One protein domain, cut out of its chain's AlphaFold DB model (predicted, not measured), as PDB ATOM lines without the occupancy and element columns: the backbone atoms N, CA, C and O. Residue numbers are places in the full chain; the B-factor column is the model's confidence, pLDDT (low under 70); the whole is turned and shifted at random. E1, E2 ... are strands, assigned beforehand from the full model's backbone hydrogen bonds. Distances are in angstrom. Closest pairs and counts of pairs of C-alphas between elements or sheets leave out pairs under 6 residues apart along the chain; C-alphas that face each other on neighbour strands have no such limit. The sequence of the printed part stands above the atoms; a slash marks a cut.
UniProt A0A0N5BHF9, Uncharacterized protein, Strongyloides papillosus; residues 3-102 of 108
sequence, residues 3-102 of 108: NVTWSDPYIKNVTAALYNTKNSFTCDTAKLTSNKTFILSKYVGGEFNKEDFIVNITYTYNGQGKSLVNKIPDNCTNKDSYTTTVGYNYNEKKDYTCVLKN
ATOM      1  N   ASN A   3     194.177 236.651 139.115       88.62
ATOM      2  CA  ASN A   3     195.549 237.100 138.922       88.62
ATOM      3  C   ASN A   3     195.924 238.010 140.099       88.62
ATOM      4  O   ASN A   3     195.151 238.897 140.471       88.62
ATOM      5  N   VAL A   4     197.078 237.734 140.707       90.31
ATOM      6  CA  VAL A   4     197.629 238.532 141.804       90.31
ATOM      7  C   VAL A   4     198.961 239.110 141.352       90.31
ATOM      8  O   VAL A   4     199.846 238.375 140.907       90.31
ATOM      9  N   THR A   5     199.110 240.423 141.483       93.81
ATOM     10  CA  THR A   5     200.330 241.148 141.121       93.81
ATOM     11  C   THR A   5     200.942 241.820 142.334       93.81
ATOM     12  O   THR A   5     200.239 242.382 143.169       93.81
ATOM     13  N   TRP A   6     202.266 241.804 142.401       93.88
ATOM     14  CA  TRP A   6     203.040 242.594 143.349       93.88
ATOM     15  C   TRP A   6     204.373 242.995 142.721       93.88
ATOM     16  O   TRP A   6     204.965 242.215 141.968       93.88
ATOM     17  N   SER A   7     204.819 244.211 143.027       92.25
ATOM     18  CA  SER A   7     206.104 244.772 142.587       92.25
ATOM     19  C   SER A   7     207.090 244.981 143.736       92.25
ATOM     20  O   SER A   7     208.277 245.172 143.489       92.25
ATOM     21  N   ASP A   8     206.614 244.952 144.983       91.19
ATOM     22  CA  ASP A   8     207.454 245.157 146.157       91.19
ATOM     23  C   ASP A   8     208.308 243.898 146.441       91.19
ATOM     24  O   ASP A   8     207.750 242.808 146.629       91.19
ATOM     25  N   PRO A   9     209.651 244.009 146.481       89.81
ATOM     26  CA  PRO A   9     210.549 242.871 146.691       89.81
ATOM     27  C   PRO A   9     210.486 242.278 148.109       89.81
ATOM     28  O   PRO A   9     210.986 241.171 148.342       89.81
ATOM     29  N   TYR A  10     209.888 242.987 149.068       92.88
ATOM     30  CA  TYR A  10     209.684 242.507 150.431       92.88
ATOM     31  C   TYR A  10     208.448 241.616 150.571       92.88
ATOM     32  O   TYR A  10     208.291 240.974 151.613       92.88
ATOM     33  N   ILE A  11     207.610 241.522 149.531       93.94
ATOM     34  CA  ILE A  11     206.491 240.578 149.463       93.94
ATOM     35  C   ILE A  11     207.009 239.190 149.073       93.94
ATOM     36  O   ILE A  11     207.556 238.976 147.990       93.94
ATOM     37  N   LYS A  12     206.817 238.217 149.966       93.56
ATOM     38  CA  LYS A  12     207.269 236.825 149.807       93.56
ATOM     39  C   LYS A  12     206.174 235.836 150.202       93.56
ATOM     40  O   LYS A  12     205.195 236.202 150.840       93.56
ATOM     41  N   ASN A  13     206.371 234.562 149.852       94.94
ATOM     42  CA  ASN A  13     205.528 233.436 150.284       94.94
ATOM     43  C   ASN A  13     204.032 233.600 149.969       94.94
ATOM     44  O   ASN A  13     203.176 233.210 150.762       94.94
ATOM     45  N   VAL A  14     203.716 234.180 148.810       96.19
ATOM     46  CA  VAL A  14     202.331 234.472 148.432       96.19
ATOM     47  C   VAL A  14     201.575 233.179 148.125       96.19
ATOM     48  O   VAL A  14     201.968 232.404 147.250       96.19
ATOM     49  N   THR A  15     200.471 232.953 148.831       96.31
ATOM     50  CA  THR A  15     199.615 231.769 148.693       96.31
ATOM     51  C   THR A  15     198.155 232.204 148.661       96.31
ATOM     52  O   THR A  15     197.769 233.107 149.393       96.31
ATOM     53  N   ALA A  16     197.328 231.571 147.832       95.06
ATOM     54  CA  ALA A  16     195.877 231.706 147.882       95.06
ATOM     55  C   ALA A  16     195.251 230.418 148.407       95.06
ATOM     56  O   ALA A  16     195.703 229.323 148.073       95.06
ATOM     57  N   ALA A  17     194.189 230.545 149.188       94.12
ATOM     58  CA  ALA A  17     193.439 229.419 149.713       94.12
ATOM     59  C   ALA A  17     191.936 229.677 149.599       94.12
ATOM     60  O   ALA A  17     191.456 230.765 149.926       94.12
ATOM     61  N   LEU A  18     191.200 228.675 149.124       92.00
ATOM     62  CA  LEU A  18     189.742 228.670 149.102       92.00
ATOM     63  C   LEU A  18     189.265 228.054 150.413       92.00
ATOM     64  O   LEU A  18     189.580 226.902 150.704       92.00
ATOM     65  N   TYR A  19     188.490 228.801 151.184       90.75
ATOM     66  CA  TYR A  19     187.918 228.341 152.444       90.75
ATOM     67  C   TYR A  19     186.409 228.225 152.336       90.75
ATOM     68  O   TYR A  19     185.769 229.041 151.674       90.75
ATOM     69  N   ASN A  20     185.856 227.231 153.028       88.56
ATOM     70  CA  ASN A  20     184.445 227.203 153.372       88.56
ATOM     71  C   ASN A  20     184.294 227.765 154.796       88.56
ATOM     72  O   ASN A  20     185.004 227.344 155.703       88.56
ATOM     73  N   THR A  21     183.418 228.742 154.992       85.69
ATOM     74  CA  THR A  21     183.237 229.434 156.275       85.69
ATOM     75  C   THR A  21     182.350 228.660 157.249       85.69
ATOM     76  O   THR A  21     182.409 228.924 158.446       85.69
ATOM     77  N   LYS A  22     181.555 227.693 156.770       83.44
ATOM     78  CA  LYS A  22     180.694 226.846 157.613       83.44
ATOM     79  C   LYS A  22     181.426 225.651 158.201       83.44
ATOM     80  O   LYS A  22     181.190 225.281 159.345       83.44
ATOM     81  N   ASN A  23     182.318 225.060 157.419       72.88
ATOM     82  CA  ASN A  23     183.125 223.924 157.829       72.88
ATOM     83  C   ASN A  23     184.563 224.412 157.757       72.88
ATOM     84  O   ASN A  23     185.009 224.621 156.635       72.88
ATOM     85  N   SER A  24     185.242 224.616 158.895       67.69
ATOM     86  CA  SER A  24     186.568 225.253 159.085       67.69
ATOM     87  C   SER A  24     187.756 224.614 158.331       67.69
ATOM     88  O   SER A  24     188.865 224.510 158.849       67.69
ATOM     89  N   PHE A  25     187.539 224.163 157.104       77.88
ATOM     90  CA  PHE A  25     188.428 223.400 156.260       77.88
ATOM     91  C   PHE A  25     188.823 224.221 155.040       77.88
ATOM     92  O   PHE A  25     187.993 224.762 154.297       77.88
ATOM     93  N   THR A  26     190.128 224.240 154.798       85.31
ATOM     94  CA  THR A  26     190.689 224.669 153.526       85.31
ATOM     95  C   THR A  26     190.235 223.702 152.440       85.31
ATOM     96  O   THR A  26     190.422 222.494 152.547       85.31
ATOM     97  N   CYS A  27     189.602 224.235 151.405       87.06
ATOM     98  CA  CYS A  27     189.092 223.457 150.286       87.06
ATOM     99  C   CYS A  27     190.175 223.205 149.239       87.06
ATOM    100  O   CYS A  27     190.234 222.112 148.692       87.06
ATOM    101  N   ASP A  28     191.002 224.217 148.975       91.00
ATOM    102  CA  ASP A  28     192.107 224.156 148.020       91.00
ATOM    103  C   ASP A  28     193.125 225.258 148.325       91.00
ATOM    104  O   ASP A  28     192.783 226.274 148.941       91.00
ATOM    105  N   THR A  29     194.365 225.074 147.881       94.00
ATOM    106  CA  THR A  29     195.464 226.025 148.062       94.00
ATOM    107  C   THR A  29     196.353 226.090 146.832       94.00
ATOM    108  O   THR A  29     196.707 225.062 146.262       94.00
ATOM    109  N   ALA A  30     196.822 227.287 146.488       93.69
ATOM    110  CA  ALA A  30     197.760 227.507 145.399       93.69
ATOM    111  C   ALA A  30     198.884 228.451 145.836       93.69
ATOM    112  O   ALA A  30     198.631 229.545 146.340       93.69
ATOM    113  N   LYS A  31     200.138 228.061 145.584       95.50
ATOM    114  CA  LYS A  31     201.269 228.997 145.641       95.50
ATOM    115  C   LYS A  31     201.184 229.939 144.447       95.50
ATOM    116  O   LYS A  31     201.010 229.484 143.317       95.50
ATOM    117  N   LEU A  32     201.311 231.238 144.691       94.00
ATOM    118  CA  LEU A  32     201.162 232.240 143.646       94.00
ATOM    119  C   LEU A  32     202.514 232.653 143.077       94.00
ATOM    120  O   LEU A  32     203.519 232.743 143.778       94.00
ATOM    121  N   THR A  33     202.517 232.951 141.783       93.62
ATOM    122  CA  THR A  33     203.607 233.654 141.104       93.62
ATOM    123  C   THR A  33     203.061 234.984 140.607       93.62
ATOM    124  O   THR A  33     201.964 235.007 140.050       93.62
ATOM    125  N   SER A  34     203.811 236.071 140.807       93.25
ATOM    126  CA  SER A  34     203.363 237.418 140.431       93.25
ATOM    127  C   SER A  34     202.980 237.461 138.955       93.25
ATOM    128  O   SER A  34     203.690 236.907 138.111       93.25
ATOM    129  N   ASN A  35     201.847 238.101 138.660       91.44
ATOM    130  CA  ASN A  35     201.312 238.261 137.309       91.44
ATOM    131  C   ASN A  35     201.050 236.933 136.567       91.44
ATOM    132  O   ASN A  35     201.046 236.885 135.336       91.44
ATOM    133  N   LYS A  36     200.815 235.836 137.297       89.94
ATOM    134  CA  LYS A  36     200.332 234.577 136.721       89.94
ATOM    135  C   LYS A  36     198.939 234.246 137.231       89.94
ATOM    136  O   LYS A  36     198.615 234.441 138.403       89.94
ATOM    137  N   THR A  37     198.128 233.699 136.335       87.00
ATOM    138  CA  THR A  37     196.801 233.193 136.675       87.00
ATOM    139  C   THR A  37     196.921 231.987 137.597       87.00
ATOM    140  O   THR A  37     197.715 231.082 137.341       87.00
ATOM    141  N   PHE A  38     196.091 231.948 138.634       88.31
ATOM    142  CA  PHE A  38     195.920 230.783 139.494       88.31
ATOM    143  C   PHE A  38     194.469 230.296 139.468       88.31
ATOM    144  O   PHE A  38     193.526 231.040 139.159       88.31
ATOM    145  N   ILE A  39     194.294 229.023 139.806       87.75
ATOM    146  CA  ILE A  39     192.999 228.354 139.887       87.75
ATOM    147  C   ILE A  39     192.905 227.721 141.273       87.75
ATOM    148  O   ILE A  39     193.870 227.144 141.755       87.75
ATOM    149  N   LEU A  40     191.742 227.882 141.898       88.12
ATOM    150  CA  LEU A  40     191.332 227.162 143.096       88.12
ATOM    151  C   LEU A  40     190.013 226.482 142.761       88.12
ATOM    152  O   LEU A  40     189.179 227.077 142.068       88.12
ATOM    153  N   SER A  41     189.826 225.259 143.233       85.69
ATOM    154  CA  SER A  41     188.664 224.444 142.901       85.69
ATOM    155  C   SER A  41     188.204 223.619 144.092       85.69
ATOM    156  O   SER A  41     188.997 223.167 144.905       85.69
ATOM    157  N   LYS A  42     186.897 223.398 144.200       82.25
ATOM    158  CA  LYS A  42     186.329 222.459 145.163       82.25
ATOM    159  C   LYS A  42     185.227 221.688 144.471       82.25
ATOM    160  O   LYS A  42     184.368 222.285 143.828       82.25
ATOM    161  N   TYR A  43     185.223 220.376 144.654       76.25
ATOM    162  CA  TYR A  43     184.053 219.583 144.328       76.25
ATOM    163  C   TYR A  43     182.975 219.793 145.394       76.25
ATOM    164  O   TYR A  43     183.229 219.592 146.585       76.25
ATOM    165  N   VAL A  44     181.779 220.187 144.967       68.62
ATOM    166  CA  VAL A  44     180.618 220.276 145.848       68.62
ATOM    167  C   VAL A  44     179.573 219.288 145.353       68.62
ATOM    168  O   VAL A  44     179.072 219.415 144.242       68.62
ATOM    169  N   GLY A  45     179.301 218.263 146.159       60.44
ATOM    170  CA  GLY A  45     178.181 217.361 145.920       60.44
ATOM    171  C   GLY A  45     176.917 217.978 146.508       60.44
ATOM    172  O   GLY A  45     176.861 218.180 147.718       60.44
ATOM    173  N   GLY A  46     175.928 218.272 145.666       66.50
ATOM    174  CA  GLY A  46     174.649 218.848 146.088       66.50
ATOM    175  C   GLY A  46     174.614 220.379 146.097       66.50
ATOM    176  O   GLY A  46     175.435 221.049 145.466       66.50
ATOM    177  N   GLU A  47     173.612 220.932 146.781       67.75
ATOM    178  CA  GLU A  47     173.418 222.378 146.884       67.75
ATOM    179  C   GLU A  47     174.528 223.043 147.703       67.75
ATOM    180  O   GLU A  47     175.007 222.511 148.708       67.75
ATOM    181  N   PHE A  48     174.924 224.243 147.286       75.38
ATOM    182  CA  PHE A  48     175.884 225.056 148.017       75.38
ATOM    183  C   PHE A  48     175.543 226.532 147.894       75.38
ATOM    184  O   PHE A  48     175.039 226.976 146.864       75.38
ATOM    185  N   ASN A  49     175.896 227.302 148.922       82.12
ATOM    186  CA  ASN A  49     175.814 228.755 148.868       82.12
ATOM    187  C   ASN A  49     177.209 229.320 148.635       82.12
ATOM    188  O   ASN A  49     178.120 229.093 149.428       82.12
ATOM    189  N   LYS A  50     177.387 230.082 147.553       79.81
ATOM    190  CA  LYS A  50     178.662 230.751 147.235       79.81
ATOM    191  C   LYS A  50     179.154 231.667 148.367       79.81
ATOM    192  O   LYS A  50     180.354 231.856 148.521       79.81
ATOM    193  N   GLU A  51     178.225 232.211 149.154       85.81
ATOM    194  CA  GLU A  51     178.486 233.082 150.309       85.81
ATOM    195  C   GLU A  51     179.189 232.349 151.456       85.81
ATOM    196  O   GLU A  51     179.868 232.976 152.269       85.81
ATOM    197  N   ASP A  52     179.103 231.018 151.474       87.88
ATOM    198  CA  ASP A  52     179.828 230.173 152.418       87.88
ATOM    199  C   ASP A  52     181.306 230.020 152.030       87.88
ATOM    200  O   ASP A  52     182.028 229.249 152.657       87.88
ATOM    201  N   PHE A  53     181.777 230.697 150.978       87.88
ATOM    202  CA  PHE A  53     183.141 230.577 150.484       87.88
ATOM    203  C   PHE A  53     183.862 231.921 150.434       87.88
ATOM    204  O   PHE A  53     183.305 232.959 150.072       87.88
ATOM    205  N   ILE A  54     185.154 231.877 150.754       91.88
ATOM    206  CA  ILE A  54     186.071 233.014 150.652       91.88
ATOM    207  C   ILE A  54     187.400 232.562 150.055       91.88
ATOM    208  O   ILE A  54     187.819 231.416 150.222       91.88
ATOM    209  N   VAL A  55     188.092 233.483 149.398       92.31
ATOM    210  CA  VAL A  55     189.483 233.312 148.981       92.31
ATOM    211  C   VAL A  55     190.353 234.164 149.886       92.31
ATOM    212  O   VAL A  55     190.217 235.383 149.914       92.31
ATOM    213  N   ASN A  56     191.254 233.531 150.621       93.88
ATOM    214  CA  ASN A  56     192.229 234.221 151.453       93.88
ATOM    215  C   ASN A  56     193.597 234.175 150.770       93.88
ATOM    216  O   ASN A  56     194.088 233.092 150.449       93.88
ATOM    217  N   ILE A  57     194.201 235.337 150.543       94.50
ATOM    218  CA  ILE A  57     195.563 235.460 150.026       94.50
ATOM    219  C   ILE A  57     196.468 235.818 151.189       94.50
ATOM    220  O   ILE A  57     196.319 236.883 151.779       94.50
ATOM    221  N   THR A  58     197.421 234.954 151.505       95.38
ATOM    222  CA  THR A  58     198.415 235.194 152.547       95.38
ATOM    223  C   THR A  58     199.775 235.463 151.929       95.38
ATOM    224  O   THR A  58     200.123 234.922 150.880       95.38
ATOM    225  N   TYR A  59     200.544 236.340 152.563       95.50
ATOM    226  CA  TYR A  59     201.895 236.687 152.144       95.50
ATOM    227  C   TYR A  59     202.706 237.174 153.340       95.50
ATOM    228  O   TYR A  59     202.171 237.490 154.401       95.50
ATOM    229  N   THR A  60     204.022 237.216 153.182       95.56
ATOM    230  CA  THR A  60     204.933 237.843 154.134       95.56
ATOM    231  C   THR A  60     205.359 239.193 153.577       95.56
ATOM    232  O   THR A  60     205.799 239.249 152.434       95.56
ATOM    233  N   TYR A  61     205.280 240.250 154.378       93.88
ATOM    234  CA  TYR A  61     205.825 241.569 154.063       93.88
ATOM    235  C   TYR A  61     206.752 242.013 155.195       93.88
ATOM    236  O   TYR A  61     206.334 242.037 156.350       93.88
ATOM    237  N   ASN A  62     208.020 242.309 154.893       91.62
ATOM    238  CA  ASN A  62     209.034 242.672 155.900       91.62
ATOM    239  C   ASN A  62     209.093 241.712 157.108       91.62
ATOM    240  O   ASN A  62     209.224 242.124 158.256       91.62
ATOM    241  N   GLY A  63     208.960 240.407 156.850       90.94
ATOM    242  CA  GLY A  63     208.969 239.369 157.888       90.94
ATOM    243  C   GLY A  63     207.654 239.212 158.662       90.94
ATOM    244  O   GLY A  63     207.532 238.280 159.449       90.94
ATOM    245  N   GLN A  64     206.652 240.058 158.415       93.62
ATOM    246  CA  GLN A  64     205.337 239.972 159.045       93.62
ATOM    247  C   GLN A  64     204.341 239.231 158.153       93.62
ATOM    248  O   GLN A  64     204.289 239.449 156.943       93.62
ATOM    249  N   GLY A  65     203.527 238.363 158.755       94.12
ATOM    250  CA  GLY A  65     202.414 237.717 158.066       94.12
ATOM    251  C   GLY A  65     201.296 238.713 157.761       94.12
ATOM    252  O   GLY A  65     200.882 239.478 158.631       94.12
ATOM    253  N   LYS A  66     200.803 238.690 156.526       94.56
ATOM    254  CA  LYS A  66     199.689 239.499 156.029       94.56
ATOM    255  C   LYS A  66     198.658 238.592 155.362       94.56
ATOM    256  O   LYS A  66     198.997 237.522 154.846       94.56
ATOM    257  N   SER A  67     197.399 239.018 155.374       93.31
ATOM    258  CA  SER A  67     196.296 238.288 154.746       93.31
ATOM    259  C   SER A  67     195.265 239.231 154.144       93.31
ATOM    260  O   SER A  67     194.881 240.206 154.786       93.31
ATOM    261  N   LEU A  68     194.761 238.888 152.962       92.19
ATOM    262  CA  LEU A  68     193.672 239.576 152.279       92.19
ATOM    263  C   LEU A  68     192.544 238.592 151.996       92.19
ATOM    264  O   LEU A  68     192.694 237.658 151.203       92.19
ATOM    265  N   VAL A  69     191.392 238.833 152.615       91.38
ATOM    266  CA  VAL A  69     190.200 238.004 152.442       91.38
ATOM    267  C   VAL A  69     189.298 238.617 151.378       91.38
ATOM    268  O   VAL A  69     188.843 239.749 151.503       91.38
ATOM    269  N   ASN A  70     189.012 237.842 150.339       89.44
ATOM    270  CA  ASN A  70     188.130 238.203 149.243       89.44
ATOM    271  C   ASN A  70     186.898 237.301 149.253       89.44
ATOM    272  O   ASN A  70     187.008 236.073 149.291       89.44
ATOM    273  N   LYS A  71     185.711 237.906 149.181       88.44
ATOM    274  CA  LYS A  71     184.470 237.159 148.954       88.44
ATOM    275  C   LYS A  71     184.425 236.647 147.518       88.44
ATOM    276  O   LYS A  71     184.995 237.261 146.613       88.44
ATOM    277  N   ILE A  72     183.721 235.539 147.310       86.69
ATOM    278  CA  ILE A  72     183.417 235.075 145.959       86.69
ATOM    279  C   ILE A  72     182.528 236.127 145.264       86.69
ATOM    280  O   ILE A  72     181.507 236.513 145.833       86.69
ATOM    281  N   PRO A  73     182.908 236.626 144.071       83.75
ATOM    282  CA  PRO A  73     182.136 237.632 143.348       83.75
ATOM    283  C   PRO A  73     180.724 237.161 143.001       83.75
ATOM    284  O   PRO A  73     180.498 235.981 142.736       83.75
ATOM    285  N   ASP A  74     179.775 238.093 142.910       75.75
ATOM    286  CA  ASP A  74     178.395 237.732 142.582       75.75
ATOM    287  C   ASP A  74     178.210 237.235 141.151       75.75
ATOM    288  O   ASP A  74     177.335 236.408 140.900       75.75
ATOM    289  N   ASN A  75     179.063 237.698 140.239       73.25
ATOM    290  CA  ASN A  75     179.018 237.425 138.807       73.25
ATOM    291  C   ASN A  75     179.681 236.093 138.400       73.25
ATOM    292  O   ASN A  75     180.168 235.969 137.274       73.25
ATOM    293  N   CYS A  76     179.711 235.095 139.286       74.19
ATOM    294  CA  CYS A  76     180.147 233.749 138.919       74.19
ATOM    295  C   CYS A  76     179.223 233.176 137.848       74.19
ATOM    296  O   CYS A  76     178.025 233.002 138.069       74.19
ATOM    297  N   THR A  77     179.782 232.874 136.683       64.81
ATOM    298  CA  THR A  77     179.018 232.287 135.588       64.81
ATOM    299  C   THR A  77     178.986 230.778 135.790       64.81
ATOM    300  O   THR A  77     180.039 230.141 135.907       64.81
ATOM    301  N   ASN A  78     177.784 230.201 135.824       60.28
ATOM    302  CA  ASN A  78     177.625 228.779 135.547       60.28
ATOM    303  C   ASN A  78     178.130 228.555 134.126       60.28
ATOM    304  O   ASN A  78     177.584 229.127 133.183       60.28
ATOM    305  N   LYS A  79     179.196 227.775 133.973       54.66
ATOM    306  CA  LYS A  79     179.495 227.184 132.678       54.66
ATOM    307  C   LYS A  79     178.869 225.805 132.704       54.66
ATOM    308  O   LYS A  79     179.251 224.977 133.527       54.66
ATOM    309  N   ASP A  80     177.905 225.578 131.822       47.78
ATOM    310  CA  ASP A  80     177.446 224.228 131.529       47.78
ATOM    311  C   ASP A  80     178.667 223.432 131.046       47.78
ATOM    312  O   ASP A  80     179.171 223.643 129.945       47.78
ATOM    313  N   SER A  81     179.187 222.574 131.923       47.78
ATOM    314  CA  SER A  81     180.344 221.689 131.747       47.78
ATOM    315  C   SER A  81     181.692 222.360 131.417       47.78
ATOM    316  O   SER A  81     181.958 222.829 130.310       47.78
ATOM    317  N   TYR A  82     182.629 222.318 132.364       45.31
ATOM    318  CA  TYR A  82     184.051 222.375 132.044       45.31
ATOM    319  C   TYR A  82     184.469 220.968 131.603       45.31
ATOM    320  O   TYR A  82     184.557 220.045 132.411       45.31
ATOM    321  N   THR A  83     184.742 220.780 130.311       44.56
ATOM    322  CA  THR A  83     185.429 219.577 129.826       44.56
ATOM    323  C   THR A  83     186.875 219.643 130.307       44.56
ATOM    324  O   THR A  83     187.760 220.174 129.640       44.56
ATOM    325  N   THR A  84     187.141 219.153 131.517       43.91
ATOM    326  CA  THR A  84     188.513 218.857 131.919       43.91
ATOM    327  C   THR A  84     189.006 217.701 131.053       43.91
ATOM    328  O   THR A  84     188.330 216.687 130.901       43.91
ATOM    329  N   THR A  85     190.200 217.840 130.478       42.88
ATOM    330  CA  THR A  85     190.861 216.890 129.560       42.88
ATOM    331  C   THR A  85     191.226 215.540 130.208       42.88
ATOM    332  O   THR A  85     192.103 214.829 129.730       42.88
ATOM    333  N   VAL A  86     190.577 215.177 131.317       44.38
ATOM    334  CA  VAL A  86     190.836 213.979 132.116       44.38
ATOM    335  C   VAL A  86     189.503 213.300 132.456       44.38
ATOM    336  O   VAL A  86     188.960 213.467 133.542       44.38
ATOM    337  N   GLY A  87     188.965 212.564 131.479       40.56
ATOM    338  CA  GLY A  87     188.338 211.239 131.627       40.56
ATOM    339  C   GLY A  87     187.128 211.006 132.541       40.56
ATOM    340  O   GLY A  87     186.619 209.890 132.527       40.56
ATOM    341  N   TYR A  88     186.635 211.977 133.310       38.75
ATOM    342  CA  TYR A  88     185.494 211.761 134.201       38.75
ATOM    343  C   TYR A  88     184.294 212.621 133.796       38.75
ATOM    344  O   TYR A  88     184.175 213.784 134.188       38.75
ATOM    345  N   ASN A  89     183.385 212.015 133.029       41.16
ATOM    346  CA  ASN A  89     182.055 212.559 132.768       41.16
ATOM    347  C   ASN A  89     181.206 212.425 134.033       41.16
ATOM    348  O   ASN A  89     180.733 211.342 134.370       41.16
ATOM    349  N   TYR A  90     181.014 213.531 134.738       48.38
ATOM    350  CA  TYR A  90     180.026 213.619 135.805       48.38
ATOM    351  C   TYR A  90     178.804 214.341 135.230       48.38
ATOM    352  O   TYR A  90     178.808 215.564 135.116       48.38
ATOM    353  N   ASN A  91     177.784 213.576 134.833       41.38
ATOM    354  CA  ASN A  91     176.627 214.041 134.050       41.38
ATOM    355  C   ASN A  91     175.733 215.096 134.744       41.38
ATOM    356  O   ASN A  91     174.815 215.610 134.116       41.38
ATOM    357  N   GLU A  92     176.000 215.447 136.006       50.38
ATOM    358  CA  GLU A  92     175.205 216.403 136.800       50.38
ATOM    359  C   GLU A  92     176.033 217.579 137.356       50.38
ATOM    360  O   GLU A  92     175.580 218.316 138.235       50.38
ATOM    361  N   LYS A  93     177.270 217.781 136.878       54.16
ATOM    362  CA  LYS A  93     178.104 218.894 137.352       54.16
ATOM    363  C   LYS A  93     177.595 220.240 136.836       54.16
ATOM    364  O   LYS A  93     177.652 220.523 135.643       54.16
ATOM    365  N   LYS A  94     177.198 221.111 137.765       56.09
ATOM    366  CA  LYS A  94     177.180 222.562 137.545       56.09
ATOM    367  C   LYS A  94     178.560 223.108 137.897       56.09
ATOM    368  O   LYS A  94     178.894 223.232 139.076       56.09
ATOM    369  N   ASP A  95     179.370 223.398 136.883       60.28
ATOM    370  CA  ASP A  95     180.687 223.994 137.081       60.28
ATOM    371  C   ASP A  95     180.552 225.519 137.182       60.28
ATOM    372  O   ASP A  95     180.291 226.231 136.209       60.28
ATOM    373  N   TYR A  96     180.763 226.046 138.384       66.88
ATOM    374  CA  TYR A  96     180.781 227.486 138.613       66.88
ATOM    375  C   TYR A  96     182.192 228.012 138.394       66.88
ATOM    376  O   TYR A  96     183.120 227.692 139.138       66.88
ATOM    377  N   THR A  97     182.358 228.861 137.382       73.38
ATOM    378  CA  THR A  97     183.617 229.573 137.181       73.38
ATOM    379  C   THR A  97     183.483 230.996 137.699       73.38
ATOM    380  O   THR A  97     182.772 231.826 137.137       73.38
ATOM    381  N   CYS A  98     184.218 231.293 138.766       76.94
ATOM    382  CA  CYS A  98     184.337 232.640 139.306       76.94
ATOM    383  C   CYS A  98     185.665 233.257 138.870       76.94
ATOM    384  O   CYS A  98     186.732 232.663 139.078       76.94
ATOM    385  N   VAL A  99     185.612 234.453 138.289       81.19
ATOM    386  CA  VAL A  99     186.800 235.265 138.013       81.19
ATOM    387  C   VAL A  99     186.929 236.287 139.133       81.19
ATOM    388  O   VAL A  99     186.101 237.184 139.266       81.19
ATOM    389  N   LEU A 100     187.960 236.134 139.958       80.25
ATOM    390  CA  LEU A 100     188.365 237.172 140.896       80.25
ATOM    391  C   LEU A 100     188.890 238.357 140.083       80.25
ATOM    392  O   LEU A 100     189.594 238.161 139.089       80.25
ATOM    393  N   LYS A 101     188.564 239.582 140.508       78.38
ATOM    394  CA  LYS A 101     189.190 240.792 139.956       78.38
ATOM    395  C   LYS A 101     190.715 240.699 140.115       78.38
ATOM    396  O   LYS A 101     191.201 239.949 140.961       78.38
ATOM    397  N   ASN A 102     191.463 241.463 139.321       81.88
ATOM    398  CA  ASN A 102     192.907 241.581 139.522       81.88
ATOM    399  C   ASN A 102     193.173 242.147 140.921       81.88
ATOM    400  O   ASN A 102     192.609 243.180 141.284       81.88
TER     401      ASN A 102
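This is residues 3 to 102 of the 108 residues of an uncharacterized protein of Strongyloides papillosus (UniProt A0A0N5BHF9). A long, twisted wall of four strands, E3 E2 E5 E6, has two short strands, E1 and E4, over part of one of its faces, and a small hairpin, E7 and E8, lies beyond one end of the wall. The second layer is loose: E1 and E4 meet only at a point, and the loop of residues 81 to 93 lies at the far end, past the hairpin. The 100 printed residues hold eight named strands, E1 to E8 in that order, and no named helix; the class is all strand, with 47 residues in named elements, under half. The four-stranded sheet is antiparallel throughout. The whole is elongated, spanning 48 by 30 by 24 A, and only just compact, close to loose, with a radius of gyration of the C-alphas of 15.2 A.

E1 takes residues 3 to 5, with C-alpha 3 at (195.549, 237.100, 138.922). E2, residues 11 to 20, is the longest strand by residues and measures 26.1 A from first to last C-alpha. E3 is residues 26 to 31, 13.9 A, and E4 is residues 36 to 38. E5, residues 53 to 61, measures 25.5 A and begins with C-alpha 53 at (183.141, 230.577, 150.484). E6, residues 64 to 71, measures 23.3 A. E7 is residues 77 to 80, and E8 is residues 94 to 97, with C-alpha 97 at (183.617, 229.573, 137.181).

In the large sheet E2 and E5 are inner strands, antiparallel at 163 degrees, with N 17 and O 56 within hydrogen-bond range at 2.8 A. E2 and E3 form a hairpin at 158 degrees, with N 16 and O 30 at 2.8 A. E5 and E6 form another at 157 degrees, with N 57 and O 68 at 2.8 A. E3 and E6 are the edge strands. The closest C-alphas of E3 and E4 are those of Ala 30 and Phe 38, 7.0 A apart. E2 and E4 are only just apart, closest 8.4 A. E1 and E4 meet only at a point, where C-alphas 3 and 37 face each other at 4.7 A. E7 and E8 form a hairpin, antiparallel at 138 degrees, with N 79 and O 95 at 2.9 A; both are apart from E2, E3 and E5.

The C-alphas of Asn 62 and Asn 91 are the two farthest apart, at 48.4 A, while those of Asn 3 and Asn 102 are 5.2 A apart. The printed part has no cut. The links E4 to E5 and E7 to E8 are long, with 14 and 13 residues; the other links are tight. The mean pLDDT of the printed part is 79.5, and it is under 70 at residue 24, residues 44 to 47 and residues 77 to 96.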